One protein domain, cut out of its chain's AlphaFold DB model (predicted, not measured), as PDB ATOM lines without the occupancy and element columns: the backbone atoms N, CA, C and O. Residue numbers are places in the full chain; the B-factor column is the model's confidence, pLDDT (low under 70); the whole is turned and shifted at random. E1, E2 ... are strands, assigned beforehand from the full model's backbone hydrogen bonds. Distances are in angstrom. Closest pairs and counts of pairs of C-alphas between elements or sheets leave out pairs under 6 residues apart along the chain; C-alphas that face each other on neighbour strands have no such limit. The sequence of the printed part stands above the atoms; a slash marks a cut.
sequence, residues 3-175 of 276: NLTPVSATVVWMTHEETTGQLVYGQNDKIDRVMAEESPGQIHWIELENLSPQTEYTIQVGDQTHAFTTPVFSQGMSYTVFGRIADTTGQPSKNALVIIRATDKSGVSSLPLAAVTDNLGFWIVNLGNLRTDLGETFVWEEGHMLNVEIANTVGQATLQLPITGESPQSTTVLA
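What this domain is: This is residues 3 to 175 of the 276 residues of the protein "T9SS type A sorting domain-containing protein" of candidate division Zixibacteria bacterium (UniProt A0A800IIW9). The domain has two lobes side by side, joined by the link from E6 to E7: the later lobe is a sandwich, with the sheet E9, E8, E11, E12 facing the smaller sheet E10, E7, E13, and the earlier lobe holds the twisted sheet E3, E2, E5, E6 with the two-strand pair E1, E4 loosely over one face of it. The pair E1, E4 lies between the four-strand sheet of its own lobe and the sandwich, which it meets at E9. The printed part has 173 residues with no named helix and thirteen named strands, E1 to E13 in order along the chain. The class is all strand, with under half of the residues, 79 of 173, in named elements; three sheets are antiparallel and E10, E7, E13 is mixed. The whole is compact, with a radius of gyration of the C-alphas of 16.5 A and spans of 44 by 41 by 27 A.

How they stand to each other: E1, residues 9 to 14, and E4, residues 43 to 48, are antiparallel neighbours, with N 11 and O 46 at 2.8 A, within hydrogen-bond range. In the next sheet E2, residues 23 to 27, and E3, residues 30 to 34, form a hairpin, with N 32 and O 25 at 2.8 A. E5, residues 56 to 61, is the antiparallel neighbour of E2, with N 60 and O 24 at 2.9 A, and forms a hairpin with E6, residues 64 to 69, with N 59 and O 66 at 2.7 A. This sheet runs E3, E2, E5, E6 and is strongly twisted, its strands' lines turning by 69 degrees from edge to edge. The closest C-alphas of E1 and E5 are those of Trp 13 and Val 61, 8.0 A apart. E7, residues 80 to 86, is the inner strand of its sheet: E10, residues 122 to 126, is antiparallel to it, with N 125 and O 81 at 2.8 A, and E13, residues 169 to 174, is parallel to it, with N 173 and O 84 at 2.9 A. E8, residues 97 to 103, and E9, residues 113 to 116, form a hairpin, with N 98 and O 115 at 2.8 A. E11, residues 145 to 152, is antiparallel to E8, with N 99 and O 149 at 2.7 A, and forms a hairpin with E12, residues 155 to 162, with N 150 and O 157 at 2.7 A. The sheets E9, E8, E11, E12 and E10, E7, E13 are face to face, 9.5 A centre to centre, their strands at 37 degrees; the closest C-alphas of E9 and E10 are those of Val 116 and Trp 123, 6.2 A apart. With E1, E4 they make a stack of sheets, three sheets face to face in turn. The closest C-alphas of E1 and E9 are those of Thr 10 and Ala 115, 7.1 A apart. E3 and E13, for instance, are apart.

Where its parts are: E1 begins at C-alpha 9, (-1.730, -6.909, 34.269). E6 measures 17.4 A from first to last C-alpha. E7, 20.0 A long, begins at C-alpha 80, (2.900, 2.710, 45.540), and E8 measures 19.9 A. E11 and E12, the longest strands with 8 residues each, measure 22.7 A and 23.8 A. E13 ends at C-alpha 174, (9.914, -10.928, 57.725).

The domain as a whole: The two C-alphas farthest apart, those of Asp 29 and Thr 89, are 49.0 A apart. The printed part has no cut. The link E10 to E11, residues 127 to 144, is long. The mean pLDDT of the printed part is 72.6; 53 residues are under 70, among them residues 14 to 23, 28 to 44 and 71 to 78.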
ATOM      1  N   ASN A   3      -2.040  -5.998  40.324       62.69
ATOM      2  CA  ASN A   3      -1.129  -5.038  39.673       62.69
ATOM      3  C   ASN A   3      -1.488  -4.725  38.201       62.69
ATOM      4  O   ASN A   3      -0.835  -5.161  37.257       62.69
ATOM      5  N   LEU A   4      -2.581  -3.987  38.017       70.31
ATOM      6  CA  LEU A   4      -3.100  -3.600  36.709       70.31
ATOM      7  C   LEU A   4      -2.567  -2.221  36.310       70.31
ATOM      8  O   LEU A   4      -2.994  -1.224  36.871       70.31
ATOM      9  N   THR A   5      -1.669  -2.131  35.341       72.88
ATOM     10  CA  THR A   5      -1.261  -0.849  34.751       72.88
ATOM     11  C   THR A   5      -2.080  -0.562  33.488       72.88
ATOM     12  O   THR A   5      -2.817  -1.428  33.009       72.88
ATOM     13  N   PRO A   6      -1.960   0.638  32.892       74.38
ATOM     14  CA  PRO A   6      -2.577   0.901  31.595       74.38
ATOM     15  C   PRO A   6      -2.093  -0.033  30.472       74.38
ATOM     16  O   PRO A   6      -2.768  -0.123  29.452       74.38
ATOM     17  N   VAL A   7      -0.945  -0.707  30.648       80.00
ATOM     18  CA  VAL A   7      -0.278  -1.514  29.610       80.00
ATOM     19  C   VAL A   7       0.089  -2.940  30.034       80.00
ATOM     20  O   VAL A   7       0.604  -3.703  29.220       80.00
ATOM     21  N   SER A   8      -0.169  -3.329  31.279       78.69
ATOM     22  CA  SER A   8       0.138  -4.666  31.794       78.69
ATOM     23  C   SER A   8      -0.811  -5.077  32.916       78.69
ATOM     24  O   SER A   8      -1.423  -4.226  33.559       78.69
ATOM     25  N   ALA A   9      -0.943  -6.378  33.161       76.94
ATOM     26  CA  ALA A   9      -1.730  -6.909  34.269       76.94
ATOM     27  C   ALA A   9      -1.134  -8.219  34.784       76.94
ATOM     28  O   ALA A   9      -0.896  -9.128  33.996       76.94
ATOM     29  N   THR A  10      -0.971  -8.376  36.097       76.00
ATOM     30  CA  THR A  10      -0.707  -9.700  36.676       76.00
ATOM     31  C   THR A  10      -2.033 -10.417  36.937       76.00
ATOM     32  O   THR A  10      -2.947  -9.901  37.591       76.00
ATOM     33  N   VAL A  11      -2.150 -11.644  36.448       76.75
ATOM     34  CA  VAL A  11      -3.298 -12.513  36.699       76.75
ATOM     35  C   VAL A  11      -2.838 -13.670  37.561       76.75
ATOM     36  O   VAL A  11      -1.817 -14.283  37.278       76.75
ATOM     37  N   VAL A  12      -3.591 -13.953  38.619       72.12
ATOM     38  CA  VAL A  12      -3.302 -15.011  39.587       72.12
ATOM     39  C   VAL A  12      -4.554 -15.857  39.751       72.12
ATOM     40  O   VAL A  12      -5.651 -15.306  39.880       72.12
ATOM     41  N   TRP A  13      -4.391 -17.175  39.770       73.06
ATOM     42  CA  TRP A  13      -5.475 -18.123  40.005       73.06
ATOM     43  C   TRP A  13      -4.958 -19.380  40.715       73.06
ATOM     44  O   TRP A  13      -3.758 -19.576  40.889       73.06
ATOM     45  N   MET A  14      -5.876 -20.222  41.173       63.47
ATOM     46  CA  MET A  14      -5.567 -21.502  41.805       63.47
ATOM     47  C   MET A  14      -6.514 -22.550  41.235       63.47
ATOM     48  O   MET A  14      -7.714 -22.293  41.124       63.47
ATOM     49  N   THR A  15      -5.989 -23.721  40.884       60.53
ATOM     50  CA  THR A  15      -6.801 -24.820  40.355       60.53
ATOM     51  C   THR A  15      -7.005 -25.914  41.390       60.53
ATOM     52  O   THR A  15      -6.097 -26.284  42.136       60.53
ATOM     53  N   HIS A  16      -8.244 -26.397  41.484       53.97
ATOM     54  CA  HIS A  16      -8.653 -27.392  42.476       53.97
ATOM     55  C   HIS A  16      -8.540 -28.844  41.968       53.97
ATOM     56  O   HIS A  16      -8.560 -29.754  42.793       53.97
ATOM     57  N   GLU A  17      -8.382 -29.079  40.658       50.94
ATOM     58  CA  GLU A  17      -8.339 -30.416  40.034       50.94
ATOM     59  C   GLU A  17      -7.349 -30.486  38.850       50.94
ATOM     60  O   GLU A  17      -6.844 -29.458  38.410       50.94
ATOM     61  N   GLU A  18      -7.093 -31.698  38.318       46.75
ATOM     62  CA  GLU A  18      -6.279 -31.988  37.108       46.75
ATOM     63  C   GLU A  18      -6.816 -31.353  35.808       46.75
ATOM     64  O   GLU A  18      -6.272 -31.572  34.725       46.75
ATOM     65  N   THR A  19      -7.896 -30.578  35.883       46.22
ATOM     66  CA  THR A  19      -8.361 -29.759  34.771       46.22
ATOM     67  C   THR A  19      -7.266 -28.774  34.402       46.22
ATOM     68  O   THR A  19      -6.955 -27.878  35.183       46.22
ATOM     69  N   THR A  20      -6.708 -28.935  33.205       50.47
ATOM     70  CA  THR A  20      -5.891 -27.929  32.533       50.47
ATOM     71  C   THR A  20      -6.667 -26.616  32.491       50.47
ATOM     72  O   THR A  20      -7.525 -26.431  31.624       50.47
ATOM     73  N   GLY A  21      -6.419 -25.712  33.429       52.94
ATOM     74  CA  GLY A  21      -6.809 -24.328  33.273       52.94
ATOM     75  C   GLY A  21      -5.993 -23.770  32.118       52.94
ATOM     76  O   GLY A  21      -4.768 -23.862  32.038       52.94
ATOM     77  N   GLN A  22      -6.706 -23.303  31.110       59.72
ATOM     78  CA  GLN A  22      -6.116 -22.475  30.081       59.72
ATOM     79  C   GLN A  22      -6.499 -21.056  30.440       59.72
ATOM     80  O   GLN A  22      -7.686 -20.782  30.618       59.72
ATOM     81  N   LEU A  23      -5.503 -20.179  30.557       68.38
ATOM     82  CA  LEU A  23      -5.763 -18.760  30.665       68.38
ATOM     83  C   LEU A  23      -5.935 -18.192  29.260       68.38
ATOM     84  O   LEU A  23      -5.029 -18.201  28.420       68.38
ATOM     85  N   VAL A  24      -7.136 -17.701  29.014       72.75
ATOM     86  CA  VAL A  24      -7.509 -17.078  27.752       72.75
ATOM     87  C   VAL A  24      -7.805 -15.617  28.038       72.75
ATOM     88  O   VAL A  24      -8.630 -15.343  28.910       72.75
ATOM     89  N   TYR A  25      -7.140 -14.693  27.338       77.12
ATOM     90  CA  TYR A  25      -7.392 -13.261  27.496       77.12
ATOM     91  C   TYR A  25      -7.543 -12.559  26.149       77.12
ATOM     92  O   TYR A  25      -6.990 -12.993  25.144       77.12
ATOM     93  N   GLY A  26      -8.325 -11.486  26.094       75.44
ATOM     94  CA  GLY A  26      -8.597 -10.849  24.811       75.44
ATOM     95  C   GLY A  26      -9.563  -9.678  24.857       75.44
ATOM     96  O   GLY A  26     -10.117  -9.352  25.905       75.44
ATOM     97  N   GLN A  27      -9.762  -9.070  23.689       73.50
ATOM     98  CA  GLN A  27     -10.723  -7.991  23.436       73.50
ATOM     99  C   GLN A  27     -11.728  -8.464  22.389       73.50
ATOM    100  O   GLN A  27     -11.288  -8.950  21.350       73.50
ATOM    101  N   ASN A  28     -13.035  -8.254  22.593       59.81
ATOM    102  CA  ASN A  28     -14.072  -8.375  21.549       59.81
ATOM    103  C   ASN A  28     -13.832  -9.548  20.562       59.81
ATOM    104  O   ASN A  28     -13.595  -9.325  19.373       59.81
ATOM    105  N   ASP A  29     -13.812 -10.781  21.080       54.41
ATOM    106  CA  ASP A  29     -13.576 -12.052  20.362       54.41
ATOM    107  C   ASP A  29     -12.171 -12.289  19.758       54.41
ATOM    108  O   ASP A  29     -11.905 -13.365  19.213       54.41
ATOM    109  N   LYS A  30     -11.221 -11.350  19.888       57.34
ATOM    110  CA  LYS A  30      -9.793 -11.596  19.620       57.34
ATOM    111  C   LYS A  30      -9.115 -12.136  20.867       57.34
ATOM    112  O   LYS A  30      -8.869 -11.402  21.819       57.34
ATOM    113  N   ILE A  31      -8.828 -13.427  20.818       59.28
ATOM    114  CA  ILE A  31      -8.285 -14.211  21.916       59.28
ATOM    115  C   ILE A  31      -6.772 -14.386  21.737       59.28
ATOM    116  O   ILE A  31      -6.345 -15.052  20.792       59.28
ATOM    117  N   ASP A  32      -5.992 -13.874  22.685       60.97
ATOM    118  CA  ASP A  32      -4.624 -14.315  22.930       60.97
ATOM    119  C   ASP A  32      -4.642 -15.451  23.964       60.97
ATOM    120  O   ASP A  32      -5.376 -15.448  24.958       60.97
ATOM    121  N   ARG A  33      -3.864 -16.500  23.686       57.09
ATOM    122  CA  ARG A  33      -3.791 -17.693  24.535       57.09
ATOM    123  C   ARG A  33      -2.452 -17.715  25.233       57.09
ATOM    124  O   ARG A  33      -1.426 -17.702  24.552       57.09
ATOM    125  N   VAL A  34      -2.459 -17.871  26.553       60.75
ATOM    126  CA  VAL A  34      -1.252 -18.299  27.255       60.75
ATOM    127  C   VAL A  34      -1.540 -19.583  28.003       60.75
ATOM    128  O   VAL A  34      -2.429 -19.660  28.846       60.75
ATOM    129  N   MET A  35      -0.791 -20.623  27.649       52.62
ATOM    130  CA  MET A  35      -0.838 -21.887  28.367       52.62
ATOM    131  C   MET A  35       0.111 -21.795  29.556       52.62
ATOM    132  O   MET A  35       1.312 -21.615  29.367       52.62
ATOM    133  N   ALA A  36      -0.425 -21.921  30.765       51.81
ATOM    134  CA  ALA A  36       0.372 -22.256  31.933       51.81
ATOM    135  C   ALA A  36       0.353 -23.781  32.096       51.81
ATOM    136  O   ALA A  36      -0.683 -24.416  31.902       51.81
ATOM    137  N   GLU A  37       1.493 -24.389  32.419       50.41
ATOM    138  CA  GLU A  37       1.498 -25.767  32.908       50.41
ATOM    139  C   GLU A  37       0.917 -25.762  34.319       50.41
ATOM    140  O   GLU A  37       1.514 -25.216  35.247       50.41
ATOM    141  N   GLU A  38      -0.272 -26.333  34.480       57.06
ATOM    142  CA  GLU A  38      -0.981 -26.267  35.748       57.06
ATOM    143  C   GLU A  38      -0.802 -27.531  36.582       57.06
ATOM    144  O   GLU A  38      -0.962 -28.656  36.113       57.06
ATOM    145  N   SER A  39      -0.498 -27.323  37.858       53.56
ATOM    146  CA  SER A  39      -0.456 -28.353  38.889       53.56
ATOM    147  C   SER A  39      -1.609 -28.128  39.872       53.56
ATOM    148  O   SER A  39      -1.758 -27.001  40.365       53.56
ATOM    149  N   PRO A  40      -2.410 -29.160  40.194       56.72
ATOM    150  CA  PRO A  40      -3.506 -29.037  41.150       56.72
ATOM    151  C   PRO A  40      -3.025 -28.546  42.518       56.72
ATOM    152  O   PRO A  40      -1.993 -28.988  43.028       56.72
ATOM    153  N   GLY A  41      -3.786 -27.638  43.131       54.69
ATOM    154  CA  GLY A  41      -3.493 -27.092  44.457       54.69
ATOM    155  C   GLY A  41      -2.323 -26.106  44.505       54.69
ATOM    156  O   GLY A  41      -1.901 -25.734  45.600       54.69
ATOM    157  N   GLN A  42      -1.800 -25.678  43.352       58.56
ATOM    158  CA  GLN A  42      -0.779 -24.633  43.266       58.56
ATOM    159  C   GLN A  42      -1.379 -23.285  42.858       58.56
ATOM    160  O   GLN A  42      -2.401 -23.211  42.175       58.56
ATOM    161  N   ILE A  43      -0.727 -22.213  43.310       63.06
ATOM    162  CA  ILE A  43      -0.993 -20.854  42.845       63.06
ATOM    163  C   ILE A  43      -0.293 -20.691  41.500       63.06
ATOM    164  O   ILE A  43       0.929 -20.825  41.416       63.06
ATOM    165  N   HIS A  44      -1.071 -20.353  40.482       69.19
ATOM    166  CA  HIS A  44      -0.600 -20.019  39.146       69.19
ATOM    167  C   HIS A  44      -0.669 -18.516  38.947       69.19
ATOM    168  O   HIS A  44      -1.554 -17.843  39.485       69.19
ATOM    169  N   TRP A  45       0.270 -17.976  38.179       70.62
ATOM    170  CA  TRP A  45       0.241 -16.573  37.807       70.62
ATOM    171  C   TRP A  45       0.881 -16.335  36.448       70.62
ATOM    172  O   TRP A  45       1.728 -17.103  35.993       70.62
ATOM    173  N   ILE A  46       0.469 -15.242  35.820       74.00
ATOM    174  CA  ILE A  46       1.016 -14.761  34.562       74.00
ATOM    175  C   ILE A  46       1.002 -13.238  34.532       74.00
ATOM    176  O   ILE A  46       0.080 -12.603  35.044       74.00
ATOM    177  N   GLU A  47       2.021 -12.655  33.916       75.75
ATOM    178  CA  GLU A  47       2.027 -11.247  33.548       75.75
ATOM    179  C   GLU A  47       1.560 -11.086  32.096       75.75
ATOM    180  O   GLU A  47       2.131 -11.662  31.173       75.75
ATOM    181  N   LEU A  48       0.477 -10.334  31.913       79.88
ATOM    182  CA  LEU A  48      -0.006  -9.880  30.617       79.88
ATOM    183  C   LEU A  48       0.689  -8.562  30.289       79.88
ATOM    184  O   LEU A  48       0.639  -7.625  31.085       79.88
ATOM    185  N   GLU A  49       1.291  -8.471  29.111       81.56
ATOM    186  CA  GLU A  49       1.985  -7.278  28.623       81.56
ATOM    187  C   GLU A  49       1.291  -6.708  27.377       81.56
ATOM    188  O   GLU A  49       0.459  -7.367  26.753       81.56
ATOM    189  N   ASN A  50       1.662  -5.486  26.983       82.25
ATOM    190  CA  ASN A  50       1.172  -4.803  25.776       82.25
ATOM    191  C   ASN A  50      -0.351  -4.571  25.744       82.25
ATOM    192  O   ASN A  50      -0.976  -4.615  24.683       82.25
ATOM    193  N   LEU A  51      -0.955  -4.304  26.902       82.75
ATOM    194  CA  LEU A  51      -2.364  -3.928  26.995       82.75
ATOM    195  C   LEU A  51      -2.592  -2.473  26.540       82.75
ATOM    196  O   LEU A  51      -1.687  -1.639  26.557       82.75
ATOM    197  N   SER A  52      -3.824  -2.163  26.146       82.69
ATOM    198  CA  SER A  52      -4.271  -0.813  25.801       82.69
ATOM    199  C   SER A  52      -4.950  -0.165  27.012       82.69
ATOM    200  O   SER A  52      -5.753  -0.847  27.645       82.69
ATOM    201  N   PRO A  53      -4.722   1.127  27.325       81.50
ATOM    202  CA  PRO A  53      -5.438   1.851  28.386       81.50
ATOM    203  C   PRO A  53      -6.957   1.934  28.145       81.50
ATOM    204  O   PRO A  53      -7.396   1.902  26.996       81.50
ATOM    205  N   GLN A  54      -7.764   2.079  29.207       79.81
ATOM    206  CA  GLN A  54      -9.247   2.129  29.154       79.81
ATOM    207  C   GLN A  54      -9.903   1.003  28.361       79.81
ATOM    208  O   GLN A  54     -10.965   1.183  27.768       79.81
ATOM    209  N   THR A  55      -9.269  -0.158  28.327       80.44
ATOM    210  CA  THR A  55      -9.737  -1.270  27.518       80.44
ATOM    211  C   THR A  55     -10.194  -2.395  28.420       80.44
ATOM    212  O   THR A  55      -9.503  -2.763  29.368       80.44
ATOM    213  N   GLU A  56     -11.390  -2.905  28.141       82.25
ATOM    214  CA  GLU A  56     -11.923  -4.083  28.802       82.25
ATOM    215  C   GLU A  56     -11.302  -5.347  28.205       82.25
ATOM    216  O   GLU A  56     -11.220  -5.515  26.987       82.25
ATOM    217  N   TYR A  57     -10.870  -6.227  29.094       82.38
ATOM    218  CA  TYR A  57     -10.317  -7.531  28.803       82.38
ATOM    219  C   TYR A  57     -11.110  -8.576  29.569       82.38
ATOM    220  O   TYR A  57     -11.430  -8.392  30.746       82.38
ATOM    221  N   THR A  58     -11.384  -9.699  28.918       80.19
ATOM    222  CA  THR A  58     -11.915 -10.887  29.583       80.19
ATOM    223  C   THR A  58     -10.781 -11.848  29.899       80.19
ATOM    224  O   THR A  58      -9.778 -11.898  29.194       80.19
ATOM    225  N   ILE A  59     -10.934 -12.592  30.987       78.56
ATOM    226  CA  ILE A  59     -10.059 -13.681  31.398       78.56
ATOM    227  C   ILE A  59     -10.939 -14.889  31.632       78.56
ATOM    228  O   ILE A  59     -11.862 -14.824  32.444       78.56
ATOM    229  N   GLN A  60     -10.625 -15.992  30.973       76.50
ATOM    230  CA  GLN A  60     -11.251 -17.274  31.246       76.50
ATOM    231  C   GLN A  60     -10.235 -18.226  31.875       76.50
ATOM    232  O   GLN A  60      -9.113 -18.331  31.382       76.50
ATOM    233  N   VAL A  61     -10.635 -18.895  32.960       74.56
ATOM    234  CA  VAL A  61      -9.880 -19.962  33.633       74.56
ATOM    235  C   VAL A  61     -10.840 -21.127  33.870       74.56
ATOM    236  O   VAL A  61     -11.769 -21.030  34.676       74.56
ATOM    237  N   GLY A  62     -10.648 -22.224  33.136       73.56
ATOM    238  CA  GLY A  62     -11.629 -23.313  33.094       73.56
ATOM    239  C   GLY A  62     -12.989 -22.809  32.587       73.56
ATOM    240  O   GLY A  62     -13.067 -22.186  31.527       73.56
ATOM    241  N   ASP A  63     -14.048 -23.034  33.369       71.88
ATOM    242  CA  ASP A  63     -15.418 -22.593  33.051       71.88
ATOM    243  C   ASP A  63     -15.775 -21.208  33.625       71.88
ATOM    244  O   ASP A  63     -16.905 -20.743  33.478       71.88
ATOM    245  N   GLN A  64     -14.845 -20.549  34.326       74.19
ATOM    246  CA  GLN A  64     -15.083 -19.242  34.940       74.19
ATOM    247  C   GLN A  64     -14.542 -18.122  34.055       74.19
ATOM    248  O   GLN A  64     -13.383 -18.162  33.639       74.19
ATOM    249  N   THR A  65     -15.363 -17.095  33.832       78.00
ATOM    250  CA  THR A  65     -14.979 -15.882  33.102       78.00
ATOM    251  C   THR A  65     -15.046 -14.673  34.021       78.00
ATOM    252  O   THR A  65     -16.045 -14.434  34.699       78.00
ATOM    253  N   HIS A  66     -13.986 -13.877  33.999       79.31
ATOM    254  CA  HIS A  66     -13.866 -12.611  34.708       79.31
ATOM    255  C   HIS A  66     -13.496 -11.500  33.723       79.31
ATOM    256  O   HIS A  66     -12.938 -11.774  32.667       79.31
ATOM    257  N   ALA A  67     -13.780 -10.244  34.062       78.06
ATOM    258  CA  ALA A  67     -13.412  -9.094  33.240       78.06
ATOM    259  C   ALA A  67     -12.654  -8.046  34.058       78.06
ATOM    260  O   ALA A  67     -12.837  -7.942  35.276       78.06
ATOM    261  N   PHE A  68     -11.796  -7.283  33.387       75.31
ATOM    262  CA  PHE A  68     -11.138  -6.109  33.945       75.31
ATOM    263  C   PHE A  68     -10.969  -5.022  32.900       75.31
ATOM    264  O   PHE A  68     -10.816  -5.304  31.719       75.31
ATOM    265  N   THR A  69     -10.924  -3.772  33.351       76.50
ATOM    266  CA  THR A  69     -10.662  -2.620  32.489       76.50
ATOM    267  C   THR A  69      -9.344  -1.981  32.884       76.50
ATOM    268  O   THR A  69      -9.185  -1.569  34.036       76.50
ATOM    269  N   THR A  70      -8.404  -1.873  31.946       75.69
ATOM    270  CA  THR A  70      -7.138  -1.171  32.186       75.69
ATOM    271  C   THR A  70      -7.387   0.309  32.531       75.69
ATOM    272  O   THR A  70      -8.231   0.978  31.930       75.69
ATOM    273  N   PRO A  71      -6.663   0.862  33.510       69.75
ATOM    274  CA  PRO A  71      -6.818   2.235  33.982       69.75
ATOM    275  C   PRO A  71      -6.193   3.262  33.016       69.75
ATOM    276  O   PRO A  71      -5.490   2.913  32.069       69.75
ATOM    277  N   VAL A  72      -6.394   4.555  33.301       67.75
ATOM    278  CA  VAL A  72      -5.570   5.668  32.777       67.75
ATOM    279  C   VAL A  72      -4.705   6.199  33.906       67.75
ATOM    280  O   VAL A  72      -5.158   6.247  35.047       67.75
ATOM    281  N   PHE A  73      -3.511   6.698  33.581       56.50
ATOM    282  CA  PHE A  73      -2.591   7.380  34.504       56.50
ATOM    283  C   PHE A  73      -3.153   8.642  35.211       56.50
ATOM    284  O   PHE A  73      -2.395   9.350  35.863       56.50
ATOM    285  N   SER A  74      -4.450   8.951  35.116       50.53
ATOM    286  CA  SER A  74      -5.037  10.208  35.603       50.53
ATOM    287  C   SER A  74      -6.122  10.072  36.677       50.53
ATOM    288  O   SER A  74      -6.627  11.100  37.127       50.53
ATOM    289  N   GLN A  75      -6.486   8.865  37.127       47.84
ATOM    290  CA  GLN A  75      -7.440   8.709  38.234       47.84
ATOM    291  C   GLN A  75      -6.845   7.920  39.397       47.84
ATOM    292  O   GLN A  75      -6.647   6.714  39.301       47.84
ATOM    293  N   GLY A  76      -6.627   8.624  40.508       52.19
ATOM    294  CA  GLY A  76      -6.117   8.078  41.762       52.19
ATOM    295  C   GLY A  76      -4.660   8.464  41.982       52.19
ATOM    296  O   GLY A  76      -3.807   8.201  41.139       52.19
ATOM    297  N   MET A  77      -4.381   9.115  43.112       55.44
ATOM    298  CA  MET A  77      -3.018   9.362  43.594       55.44
ATOM    299  C   MET A  77      -2.206   8.071  43.446       55.44
ATOM    300  O   MET A  77      -2.660   7.014  43.888       55.44
ATOM    301  N   SER A  78      -1.039   8.147  42.804       61.59
ATOM    302  CA  SER A  78      -0.146   7.020  42.519       61.59
ATOM    303  C   SER A  78       0.515   6.504  43.802       61.59
ATOM    304  O   SER A  78       1.730   6.588  43.998       61.59
ATOM    305  N   TYR A  79      -0.303   5.980  44.713       73.00
ATOM    306  CA  TYR A  79       0.154   5.311  45.915       73.00
ATOM    307  C   TYR A  79       0.820   4.006  45.520       73.00
ATOM    308  O   TYR A  79       0.204   3.125  44.933       73.00
ATOM    309  N   THR A  80       2.112   3.907  45.802       78.56
ATOM    310  CA  THR A  80       2.900   2.710  45.540       78.56
ATOM    311  C   THR A  80       3.310   2.120  46.872       78.56
ATOM    312  O   THR A  80       3.824   2.833  47.736       78.56
ATOM    313  N   VAL A  81       3.094   0.818  47.023       81.94
ATOM    314  CA  VAL A  81       3.620   0.053  48.150       81.94
ATOM    315  C   VAL A  81       4.572  -0.979  47.601       81.94
ATOM    316  O   VAL A  81       4.262  -1.682  46.640       81.94
ATOM    317  N   PHE A  82       5.737  -1.064  48.217       83.56
ATOM    318  CA  PHE A  82       6.727  -2.065  47.881       83.56
ATOM    319  C   PHE A  82       7.313  -2.662  49.148       83.56
ATOM    320  O   PHE A  82       7.272  -2.074  50.234       83.56
ATOM    321  N   GLY A  83       7.880  -3.846  49.000       83.94
ATOM    322  CA  GLY A  83       8.459  -4.528  50.129       83.94
ATOM    323  C   GLY A  83       9.350  -5.683  49.750       83.94
ATOM    324  O   GLY A  83       9.476  -6.049  48.585       83.94
ATOM    325  N   ARG A  84       9.970  -6.260  50.774       82.25
ATOM    326  CA  ARG A  84      10.727  -7.504  50.666       82.25
ATOM    327  C   ARG A  84      10.120  -8.540  51.592       82.25
ATOM    328  O   ARG A  84       9.849  -8.233  52.751       82.25
ATOM    329  N   ILE A  85       9.945  -9.751  51.086       82.12
ATOM    330  CA  ILE A  85       9.537 -10.918  51.856       82.12
ATOM    331  C   ILE A  85      10.750 -11.816  52.029       82.12
ATOM    332  O   ILE A  85      11.366 -12.264  51.060       82.12
ATOM    333  N   ALA A  86      11.079 -12.083  53.284       76.50
ATOM    334  CA  ALA A  86      12.145 -12.996  53.660       76.50
ATOM    335  C   ALA A  86      11.677 -13.950  54.757       76.50
ATOM    336  O   ALA A  86      10.775 -13.605  55.516       76.50
ATOM    337  N   ASP A  87      12.273 -15.135  54.841       71.50
ATOM    338  CA  ASP A  87      12.032 -16.061  55.946       71.50
ATOM    339  C   ASP A  87      12.665 -15.567  57.265       71.50
ATOM    340  O   ASP A  87      13.324 -14.523  57.325       71.50
ATOM    341  N   THR A  88      12.489 -16.329  58.347       65.56
ATOM    342  CA  THR A  88      13.046 -16.004  59.677       65.56
ATOM    343  C   THR A  88      14.572 -15.987  59.728       65.56
ATOM    344  O   THR A  88      15.140 -15.469  60.688       65.56
ATOM    345  N   THR A  89      15.240 -16.541  58.715       67.81
ATOM    346  CA  THR A  89      16.700 -16.538  58.570       67.81
ATOM    347  C   THR A  89      17.194 -15.402  57.667       67.81
ATOM    348  O   THR A  89      18.400 -15.218  57.513       67.81
ATOM    349  N   GLY A  90      16.276 -14.612  57.095       68.12
ATOM    350  CA  GLY A  90      16.564 -13.501  56.189       68.12
ATOM    351  C   GLY A  90      16.684 -13.897  54.710       68.12
ATOM    352  O   GLY A  90      16.923 -13.018  53.866       68.12
ATOM    353  N   GLN A  91      16.489 -15.177  54.373       77.25
ATOM    354  CA  GLN A  91      16.527 -15.659  52.991       77.25
ATOM    355  C   GLN A  91      15.291 -15.194  52.213       77.25
ATOM    356  O   GLN A  91      14.202 -15.130  52.779       77.25
ATOM    357  N   PRO A  92      15.432 -14.836  50.926       79.06
ATOM    358  CA  PRO A  92      14.324 -14.322  50.132       79.06
ATOM    359  C   PRO A  92      13.242 -15.384  49.906       79.06
ATOM    360  O   PRO A  92      13.527 -16.495  49.459       79.06
ATOM    361  N   SER A  93      11.984 -15.011  50.134       79.56
ATOM    362  CA  SER A  93      10.836 -15.824  49.726       79.56
ATOM    363  C   SER A  93      10.511 -15.518  48.270       79.56
ATOM    364  O   SER A  93       9.785 -14.567  47.989       79.56
ATOM    365  N   LYS A  94      11.068 -16.304  47.347       78.62
ATOM    366  CA  LYS A  94      10.793 -16.215  45.906       78.62
ATOM    367  C   LYS A  94       9.390 -16.739  45.567       78.62
ATOM    368  O   LYS A  94       8.943 -17.708  46.178       78.62
ATOM    369  N   ASN A  95       8.751 -16.160  44.544       70.81
ATOM    370  CA  ASN A  95       7.447 -16.587  44.019       70.81
ATOM    371  C   ASN A  95       6.331 -16.612  45.086       70.81
ATOM    372  O   ASN A  95       5.381 -17.387  44.986       70.81
ATOM    373  N   ALA A  96       6.455 -15.795  46.129       77.25
ATOM    374  CA  ALA A  96       5.415 -15.622  47.128       77.25
ATOM    375  C   ALA A  96       4.326 -14.715  46.552       77.25
ATOM    376  O   ALA A  96       4.627 -13.641  46.030       77.25
ATOM    377  N   LEU A  97       3.072 -15.139  46.669       78.88
ATOM    378  CA  LEU A  97       1.919 -14.320  46.345       78.88
ATOM    379  C   LEU A  97       1.713 -13.289  47.458       78.88
ATOM    380  O   LEU A  97       1.660 -13.628  48.638       78.88
ATOM    381  N   VAL A  98       1.565 -12.031  47.078       80.69
ATOM    382  CA  VAL A  98       1.281 -10.916  47.980       80.69
ATOM    383  C   VAL A  98      -0.062 -10.354  47.584       80.69
ATOM    384  O   VAL A  98      -0.144  -9.725  46.547       80.69
ATOM    385  N   ILE A  99      -1.102 -10.579  48.369       83.31
ATOM    386  CA  ILE A  99      -2.440 -10.014  48.210       83.31
ATOM    387  C   ILE A  99      -2.541  -8.747  49.063       83.31
ATOM    388  O   ILE A  99      -2.120  -8.710  50.213       83.31
ATOM    389  N   ILE A 100      -3.115  -7.687  48.510       83.50
ATOM    390  CA  ILE A 100      -3.249  -6.394  49.170       83.50
ATOM    391  C   ILE A 100      -4.700  -5.949  49.117       83.50
ATOM    392  O   ILE A 100      -5.313  -5.906  48.049       83.50
ATOM    393  N   ARG A 101      -5.226  -5.574  50.279       86.75
ATOM    394  CA  ARG A 101      -6.525  -4.926  50.453       86.75
ATOM    395  C   ARG A 101      -6.335  -3.628  51.215       86.75
ATOM    396  O   ARG A 101      -5.469  -3.539  52.081       86.75
ATOM    397  N   ALA A 102      -7.168  -2.643  50.940       86.00
ATOM    398  CA  ALA A 102      -7.260  -1.447  51.760       86.00
ATOM    399  C   ALA A 102      -8.605  -1.394  52.463       86.00
ATOM    400  O   ALA A 102      -9.601  -1.908  51.954       86.00
ATOM    401  N   THR A 103      -8.614  -0.746  53.615       87.38
ATOM    402  CA  THR A 103      -9.819  -0.402  54.349       87.38
ATOM    403  C   THR A 103      -9.764   1.085  54.665       87.38
ATOM    404  O   THR A 103      -8.768   1.573  55.208       87.38
ATOM    405  N   ASP A 104     -10.806   1.817  54.286       84.38
ATOM    406  CA  ASP A 104     -10.925   3.231  54.634       84.38
ATOM    407  C   ASP A 104     -11.291   3.424  56.123       84.38
ATOM    408  O   ASP A 104     -11.522   2.461  56.862       84.38
ATOM    409  N   LYS A 105     -11.365   4.676  56.592       82.56
ATOM    410  CA  LYS A 105     -11.720   4.987  57.997       82.56
ATOM    411  C   LYS A 105     -13.132   4.540  58.389       82.56
ATOM    412  O   LYS A 105     -13.417   4.421  59.579       82.56
ATOM    413  N   SER A 106     -14.017   4.342  57.415       81.38
ATOM    414  CA  SER A 106     -15.400   3.914  57.634       81.38
ATOM    415  C   SER A 106     -15.556   2.388  57.670       81.38
ATOM    416  O   SER A 106     -16.623   1.891  58.026       81.38
ATOM    417  N   GLY A 107     -14.487   1.643  57.362       80.00
ATOM    418  CA  GLY A 107     -14.483   0.182  57.323       80.00
ATOM    419  C   GLY A 107     -14.787  -0.407  55.943       80.00
ATOM    420  O   GLY A 107     -14.866  -1.632  55.819       80.00
ATOM    421  N   VAL A 108     -14.940   0.419  54.903       80.25
ATOM    422  CA  VAL A 108     -15.181  -0.061  53.535       80.25
ATOM    423  C   VAL A 108     -13.891  -0.648  52.983       80.25
ATOM    424  O   VAL A 108     -12.838  -0.008  52.991       80.25
ATOM    425  N   SER A 109     -13.982  -1.893  52.516       84.00
ATOM    426  CA  SER A 109     -12.852  -2.624  51.957       84.00
ATOM    427  C   SER A 109     -12.755  -2.453  50.447       84.00
ATOM    428  O   SER A 109     -13.733  -2.189  49.743       84.00
ATOM    429  N   SER A 110     -11.536  -2.605  49.950       85.50
ATOM    430  CA  SER A 110     -11.276  -2.702  48.530       85.50
ATOM    431  C   SER A 110     -11.371  -4.135  48.006       85.50
ATOM    432  O   SER A 110     -11.093  -5.113  48.717       85.50
ATOM    433  N   LEU A 111     -11.553  -4.237  46.692       80.31
ATOM    434  CA  LEU A 111     -11.179  -5.425  45.939       80.31
ATOM    435  C   LEU A 111      -9.674  -5.706  46.108       80.31
ATOM    436  O   LEU A 111      -8.881  -4.769  46.262       80.31
ATOM    437  N   PRO A 112      -9.253  -6.982  46.107       81.31
ATOM    438  CA  PRO A 112      -7.857  -7.334  46.307       81.31
ATOM    439  C   PRO A 112      -7.020  -7.037  45.058       81.31
ATOM    440  O   PRO A 112      -7.380  -7.428  43.945       81.31
ATOM    441  N   LEU A 113      -5.853  -6.430  45.262       80.94
ATOM    442  CA  LEU A 113      -4.732  -6.504  44.327       80.94
ATOM    443  C   LEU A 113      -3.774  -7.601  44.782       80.94
ATOM    444  O   LEU A 113      -3.872  -8.114  45.889       80.94
ATOM    445  N   ALA A 114      -2.834  -7.963  43.927       79.50
ATOM    446  CA  ALA A 114      -1.743  -8.845  44.290       79.50
ATOM    447  C   ALA A 114      -0.484  -8.543  43.473       79.50
ATOM    448  O   ALA A 114      -0.525  -7.826  42.471       79.50
ATOM    449  N   ALA A 115       0.618  -9.109  43.924       79.81
ATOM    450  CA  ALA A 115       1.892  -9.177  43.239       79.81
ATOM    451  C   ALA A 115       2.545 -10.518  43.563       79.81
ATOM    452  O   ALA A 115       2.103 -11.245  44.455       79.81
ATOM    453  N   VAL A 116       3.620 -10.829  42.853       77.75
ATOM    454  CA  VAL A 116       4.474 -11.974  43.149       77.75
ATOM    455  C   VAL A 116       5.878 -11.464  43.420       77.75
ATOM    456  O   VAL A 116       6.326 -10.507  42.789       77.75
ATOM    457  N   THR A 117       6.563 -12.064  44.389       81.38
ATOM    458  CA  THR A 117       7.946 -11.688  44.681       81.38
ATOM    459  C   THR A 117       8.929 -12.190  43.632       81.38
ATOM    460  O   THR A 117       8.835 -13.325  43.153       81.38
ATOM    461  N   ASP A 118       9.933 -11.366  43.345       75.31
ATOM    462  CA  ASP A 118      11.064 -11.731  42.496       75.31
ATOM    463  C   ASP A 118      12.022 -12.741  43.176       75.31
ATOM    464  O   ASP A 118      11.814 -13.214  44.298       75.31
ATOM    465  N   ASN A 119      13.129 -13.069  42.499       76.12
ATOM    466  CA  ASN A 119      14.162 -13.979  43.018       76.12
ATOM    467  C   ASN A 119      14.857 -13.477  44.298       76.12
ATOM    468  O   ASN A 119      15.505 -14.260  44.992       76.12
ATOM    469  N   LEU A 120      14.758 -12.182  44.591       74.25
ATOM    470  CA  LEU A 120      15.348 -11.512  45.746       74.25
ATOM    471  C   LEU A 120      14.307 -11.238  46.850       74.25
ATOM    472  O   LEU A 120      14.652 -10.674  47.898       74.25
ATOM    473  N   GLY A 121      13.066 -11.697  46.653       77.75
ATOM    474  CA  GLY A 121      11.951 -11.558  47.582       77.75
ATOM    475  C   GLY A 121      11.243 -10.204  47.500       77.75
ATOM    476  O   GLY A 121      10.408  -9.925  48.359       77.75
ATOM    477  N   PHE A 122      11.571  -9.345  46.533       81.44
ATOM    478  CA  PHE A 122      10.957  -8.025  46.403       81.44
ATOM    479  C   PHE A 122       9.637  -8.081  45.646       81.44
ATOM    480  O   PHE A 122       9.482  -8.842  44.696       81.44
ATOM    481  N   TRP A 123       8.698  -7.240  46.064       84.19
ATOM    482  CA  TRP A 123       7.414  -7.026  45.410       84.19
ATOM    483  C   TRP A 123       7.083  -5.535  45.383       84.19
ATOM    484  O   TRP A 123       7.539  -4.757  46.226       84.19
ATOM    485  N   ILE A 124       6.257  -5.144  44.419       80.75
ATOM    486  CA  ILE A 124       5.753  -3.784  44.256       80.75
ATOM    487  C   ILE A 124       4.314  -3.845  43.751       80.75
ATOM    488  O   ILE A 124       3.984  -4.667  42.899       80.75
ATOM    489  N   VAL A 125       3.455  -2.983  44.286       80.75
ATOM    490  CA  VAL A 125       2.065  -2.833  43.853       80.75
ATOM    491  C   VAL A 125       1.734  -1.354  43.719       80.75
ATOM    492  O   VAL A 125       1.959  -0.560  44.637       80.75
ATOM    493  N   ASN A 126       1.147  -0.998  42.577       77.81
ATOM    494  CA  ASN A 126       0.515   0.299  42.381       77.81
ATOM    495  C   ASN A 126      -0.949   0.244  42.848       77.81
ATOM    496  O   ASN A 126      -1.773  -0.482  42.289       77.81
ATOM    497  N   LEU A 127      -1.257   1.032  43.874       78.81
ATOM    498  CA  LEU A 127      -2.559   1.113  44.526       78.81
ATOM    499  C   LEU A 127      -3.524   2.114  43.885       78.81
ATOM    500  O   LEU A 127      -4.677   2.190  44.311       78.81
ATOM    501  N   GLY A 128      -3.108   2.860  42.859       72.50
ATOM    502  CA  GLY A 128      -4.017   3.727  42.094       72.50
ATOM    503  C   GLY A 128      -5.142   2.944  41.404       72.50
ATOM    504  O   GLY A 128      -6.199   3.485  41.094       72.50
ATOM    505  N   ASN A 129      -4.942   1.637  41.230       70.31
ATOM    506  CA  ASN A 129      -5.876   0.732  40.555       70.31
ATOM    507  C   ASN A 129      -6.809   0.014  41.521       70.31
ATOM    508  O   ASN A 129      -7.595  -0.844  41.119       70.31
ATOM    509  N   LEU A 130      -6.695   0.334  42.806       79.06
ATOM    510  CA  LEU A 130      -7.530  -0.253  43.820       79.06
ATOM    511  C   LEU A 130      -8.963   0.270  43.653       79.06
ATOM    512  O   LEU A 130      -9.191   1.464  43.430       79.06
ATOM    513  N   ARG A 131      -9.931  -0.642  43.717       77.75
ATOM    514  CA  ARG A 131     -11.358  -0.332  43.611       77.75
ATOM    515  C   ARG A 131     -12.073  -0.704  44.899       77.75
ATOM    516  O   ARG A 131     -11.688  -1.683  45.533       77.75
ATOM    517  N   THR A 132     -13.092   0.051  45.285       79.50
ATOM    518  CA  THR A 132     -14.011  -0.346  46.362       79.50
ATOM    519  C   THR A 132     -14.826  -1.567  45.924       79.50
ATOM    520  O   THR A 132     -14.900  -1.876  44.732       79.50
ATOM    521  N   ASP A 133     -15.483  -2.246  46.863       75.31
ATOM    522  CA  ASP A 133     -16.407  -3.349  46.541       75.31
ATOM    523  C   ASP A 133     -17.599  -2.909  45.659       75.31
ATOM    524  O   ASP A 133     -18.260  -3.739  45.038       75.31
ATOM    525  N   LEU A 134     -17.849  -1.598  45.562       75.25
ATOM    526  CA  LEU A 134     -18.833  -0.985  44.664       75.25
ATOM    527  C   LEU A 134     -18.266  -0.672  43.265       75.25
ATOM    528  O   LEU A 134     -18.985  -0.164  42.408       75.25
ATOM    529  N   GLY A 135     -16.986  -0.969  43.018       71.12
ATOM    530  CA  GLY A 135     -16.304  -0.748  41.739       71.12
ATOM    531  C   GLY A 135     -15.737   0.663  41.543       71.12
ATOM    532  O   GLY A 135     -15.161   0.948  40.492       71.12
ATOM    533  N   GLU A 136     -15.853   1.543  42.535       77.12
ATOM    534  CA  GLU A 136     -15.358   2.922  42.464       77.12
ATOM    535  C   GLU A 136     -13.847   2.987  42.710       77.12
ATOM    536  O   GLU A 136     -13.277   2.119  43.369       77.12
ATOM    537  N   THR A 137     -13.170   4.020  42.206       77.00
ATOM    538  CA  THR A 137     -11.749   4.254  42.513       77.00
ATOM    539  C   THR A 137     -11.554   4.440  44.014       77.00
ATOM    540  O   THR A 137     -12.174   5.315  44.612       77.00
ATOM    541  N   PHE A 138     -10.658   3.658  44.617       80.06
ATOM    542  CA  PHE A 138     -10.299   3.837  46.017       80.06
ATOM    543  C   PHE A 138      -9.485   5.129  46.180       80.06
ATOM    544  O   PHE A 138      -8.450   5.312  45.534       80.06
ATOM    545  N   VAL A 139      -9.956   6.033  47.037       80.81
ATOM    546  CA  VAL A 139      -9.280   7.302  47.335       80.81
ATOM    547  C   VAL A 139      -8.450   7.134  48.601       80.81
ATOM    548  O   VAL A 139      -8.929   6.633  49.613       80.81
ATOM    549  N   TRP A 140      -7.181   7.528  48.541       80.69
ATOM    550  CA  TRP A 140      -6.227   7.340  49.630       80.69
ATOM    551  C   TRP A 140      -6.148   8.563  50.536       80.69
ATOM    552  O   TRP A 140      -5.916   9.671  50.058       80.69
ATOM    553  N   GLU A 141      -6.257   8.336  51.845       81.44
ATOM    554  CA  GLU A 141      -6.053   9.349  52.876       81.44
ATOM    555  C   GLU A 141      -5.161   8.819  53.997       81.44
ATOM    556  O   GLU A 141      -5.123   7.615  54.280       81.44
ATOM    557  N   GLU A 142      -4.492   9.739  54.691       84.50
ATOM    558  CA  GLU A 142      -3.796   9.429  55.936       84.50
ATOM    559  C   GLU A 142      -4.764   8.788  56.943       84.50
ATOM    560  O   GLU A 142      -5.880   9.277  57.161       84.50
ATOM    561  N   GLY A 143      -4.338   7.676  57.544       81.88
ATOM    562  CA  GLY A 143      -5.133   6.879  58.478       81.88
ATOM    563  C   GLY A 143      -5.946   5.743  57.846       81.88
ATOM    564  O   GLY A 143      -6.548   4.973  58.591       81.88
ATOM    565  N   HIS A 144      -5.963   5.591  56.514       87.25
ATOM    566  CA  HIS A 144      -6.447   4.349  55.889       87.25
ATOM    567  C   HIS A 144      -5.566   3.164  56.293       87.25
ATOM    568  O   HIS A 144      -4.373   3.331  56.538       87.25
ATOM    569  N   MET A 145      -6.145   1.967  56.358       85.81
ATOM    570  CA  MET A 145      -5.425   0.751  56.734       85.81
ATOM    571  C   MET A 145      -5.152  -0.107  55.505       85.81
ATOM    572  O   MET A 145      -6.067  -0.497  54.782       85.81
ATOM    573  N   LEU A 146      -3.887  -0.441  55.291       85.94
ATOM    574  CA  LEU A 146      -3.456  -1.425  54.315       85.94
ATOM    575  C   LEU A 146      -3.359  -2.795  54.985       85.94
ATOM    576  O   LEU A 146      -2.616  -2.965  55.947       85.94
ATOM    577  N   ASN A 147      -4.069  -3.775  54.446       85.75
ATOM    578  CA  ASN A 147      -3.967  -5.179  54.814       85.75
ATOM    579  C   ASN A 147      -3.162  -5.901  53.729       85.75
ATOM    580  O   ASN A 147      -3.614  -6.034  52.592       85.75
ATOM    581  N   VAL A 148      -1.964  -6.353  54.074       81.38
ATOM    582  CA  VAL A 148      -1.086  -7.128  53.198       81.38
ATOM    583  C   VAL A 148      -1.141  -8.580  53.648       81.38
ATOM    584  O   VAL A 148      -0.624  -8.934  54.703       81.38
ATOM    585  N   GLU A 149      -1.791  -9.415  52.856       79.81
ATOM    586  CA  GLU A 149      -1.839 -10.862  53.010       79.81
ATOM    587  C   GLU A 149      -0.766 -11.487  52.119       79.81
ATOM    588  O   GLU A 149      -0.695 -11.238  50.927       79.81
ATOM    589  N   ILE A 150       0.096 -12.317  52.673       75.88
ATOM    590  CA  ILE A 150       1.148 -13.015  51.942       75.88
ATOM    591  C   ILE A 150       0.797 -14.486  51.970       75.88
ATOM    592  O   ILE A 150       0.500 -15.009  53.036       75.88
ATOM    593  N   ALA A 151       0.856 -15.149  50.823       68.44
ATOM    594  CA  ALA A 151       0.690 -16.584  50.678       68.44
ATOM    595  C   ALA A 151       1.886 -17.157  49.911       68.44
ATOM    596  O   ALA A 151       2.211 -16.722  48.810       68.44
ATOM    597  N   ASN A 152       2.553 -18.153  50.476       62.62
ATOM    598  CA  ASN A 152       3.574 -18.928  49.777       62.62
ATOM    599  C   ASN A 152       3.320 -20.428  49.982       62.62
ATOM    600  O   ASN A 152       2.365 -20.828  50.649       62.62
ATOM    601  N   THR A 153       4.189 -21.273  49.429       50.09
ATOM    602  CA  THR A 153       4.111 -22.739  49.586       50.09
ATOM    603  C   THR A 153       4.214 -23.218  51.038       50.09
ATOM    604  O   THR A 153       3.934 -24.379  51.323       50.09
ATOM    605  N   VAL A 154       4.625 -22.342  51.958       46.69
ATOM    606  CA  VAL A 154       4.922 -22.650  53.361       46.69
ATOM    607  C   VAL A 154       3.843 -22.100  54.310       46.69
ATOM    608  O   VAL A 154       3.744 -22.560  55.447       46.69
ATOM    609  N   GLY A 155       2.996 -21.164  53.871       56.25
ATOM    610  CA  GLY A 155       1.891 -20.648  54.675       56.25
ATOM    611  C   GLY A 155       1.392 -19.267  54.265       56.25
ATOM    612  O   GLY A 155       1.716 -18.752  53.194       56.25
ATOM    613  N   GLN A 156       0.581 -18.677  55.147       65.25
ATOM    614  CA  GLN A 156       0.023 -17.340  54.990       65.25
ATOM    615  C   GLN A 156       0.423 -16.424  56.154       65.25
ATOM    616  O   GLN A 156       0.543 -16.882  57.293       65.25
ATOM    617  N   ALA A 157       0.619 -15.136  55.880       68.62
ATOM    618  CA  ALA A 157       0.862 -14.095  56.877       68.62
ATOM    619  C   ALA A 157       0.026 -12.855  56.549       68.62
ATOM    620  O   ALA A 157      -0.190 -12.562  55.379       68.62
ATOM    621  N   THR A 158      -0.413 -12.111  57.560       73.69
ATOM    622  CA  THR A 158      -1.141 -10.850  57.361       73.69
ATOM    623  C   THR A 158      -0.440  -9.738  58.121       73.69
ATOM    624  O   THR A 158      -0.084  -9.900  59.287       73.69
ATOM    625  N   LEU A 159      -0.259  -8.601  57.460       78.06
ATOM    626  CA  LEU A 159       0.314  -7.391  58.020       78.06
ATOM    627  C   LEU A 159      -0.668  -6.237  57.824       78.06
ATOM    628  O   LEU A 159      -1.175  -6.033  56.726       78.06
ATOM    629  N   GLN A 160      -0.904  -5.470  58.883       81.38
ATOM    630  CA  GLN A 160      -1.711  -4.257  58.829       81.38
ATOM    631  C   GLN A 160      -0.811  -3.035  58.983       81.38
ATOM    632  O   GLN A 160      -0.054  -2.945  59.950       81.38
ATOM    633  N   LEU A 161      -0.881  -2.107  58.029       81.12
ATOM    634  CA  LEU A 161      -0.080  -0.887  58.005       81.12
ATOM    635  C   LEU A 161      -1.006   0.322  57.856       81.12
ATOM    636  O   LEU A 161      -1.746   0.378  56.874       81.12
ATOM    637  N   PRO A 162      -0.984   1.293  58.780       83.56
ATOM    638  CA  PRO A 162      -1.646   2.564  58.536       83.56
ATOM    639  C   PRO A 162      -0.922   3.317  57.414       83.56
ATOM    640  O   PRO A 162       0.307   3.315  57.340       83.56
ATOM    641  N   ILE A 163      -1.681   3.991  56.559       81.56
ATOM    642  CA  ILE A 163      -1.148   4.937  55.584       81.56
ATOM    643  C   ILE A 163      -0.729   6.199  56.333       81.56
ATOM    644  O   ILE A 163      -1.568   6.885  56.922       81.56
ATOM    645  N   THR A 164       0.571   6.491  56.308       74.75
ATOM    646  CA  THR A 164       1.173   7.678  56.927       74.75
ATOM    647  C   THR A 164       1.860   8.536  55.862       74.75
ATOM    648  O   THR A 164       2.800   8.063  55.223       74.75
ATOM    649  N   GLY A 165       1.444   9.794  55.687       71.50
ATOM    650  CA  GLY A 165       2.074  10.737  54.745       71.50
ATOM    651  C   GLY A 165       1.738  10.500  53.263       71.50
ATOM    652  O   GLY A 165       0.621  10.104  52.946       71.50
ATOM    653  N   GLU A 166       2.703  10.767  52.368       68.75
ATOM    654  CA  GLU A 166       2.586  10.626  50.901       68.75
ATOM    655  C   GLU A 166       3.206   9.309  50.367       68.75
ATOM    656  O   GLU A 166       3.902   8.575  51.069       68.75
ATOM    657  N   SER A 167       2.936   8.986  49.100       68.25
ATOM    658  CA  SER A 167       3.525   7.856  48.364       68.25
ATOM    659  C   SER A 167       5.015   8.088  48.041       68.25
ATOM    660  O   SER A 167       5.357   9.218  47.689       68.25
ATOM    661  N   PRO A 168       5.898   7.063  48.047       72.56
ATOM    662  CA  PRO A 168       5.637   5.632  48.241       72.56
ATOM    663  C   PRO A 168       5.844   5.135  49.684       72.56
ATOM    664  O   PRO A 168       6.597   5.715  50.462       72.56
ATOM    665  N   GLN A 169       5.233   3.992  50.008       73.94
ATOM    666  CA  GLN A 169       5.407   3.293  51.288       73.94
ATOM    667  C   GLN A 169       6.282   2.048  51.108       73.94
ATOM    668  O   GLN A 169       6.092   1.271  50.168       73.94
ATOM    669  N   SER A 170       7.219   1.837  52.034       74.06
ATOM    670  CA  SER A 170       8.090   0.662  52.051       74.06
ATOM    671  C   SER A 170       7.858  -0.158  53.306       74.06
ATOM    672  O   SER A 170       7.882   0.377  54.415       74.06
ATOM    673  N   THR A 171       7.682  -1.465  53.143       67.81
ATOM    674  CA  THR A 171       7.597  -2.389  54.271       67.81
ATOM    675  C   THR A 171       8.458  -3.616  54.022       67.81
ATOM    676  O   THR A 171       8.390  -4.247  52.972       67.81
ATOM    677  N   THR A 172       9.306  -3.979  54.980       64.94
ATOM    678  CA  THR A 172       9.958  -5.291  54.944       64.94
ATOM    679  C   THR A 172       9.134  -6.237  55.786       64.94
ATOM    680  O   THR A 172       8.983  -6.030  56.990       64.94
ATOM    681  N   VAL A 173       8.628  -7.291  55.155       65.75
ATOM    682  CA  VAL A 173       7.918  -8.349  55.855       65.75
ATOM    683  C   VAL A 173       8.885  -9.501  56.063       65.75
ATOM    684  O   VAL A 173       9.218 -10.246  55.142       65.75
ATOM    685  N   LEU A 174       9.346  -9.657  57.301       59.59
ATOM    686  CA  LEU A 174       9.914 -10.928  57.725       59.59
ATOM    687  C   LEU A 174       8.738 -11.893  57.843       59.59
ATOM    688  O   LEU A 174       8.002 -11.871  58.829       59.59
ATOM    689  N   ALA A 175       8.529 -12.703  56.810       52.69
ATOM    690  CA  ALA A 175       7.603 -13.818  56.834       52.69
ATOM    691  C   ALA A 175       8.165 -14.904  57.765       52.69
ATOM    692  O   ALA A 175       8.618 -15.967  57.349       52.69
TER     693      ALA A 175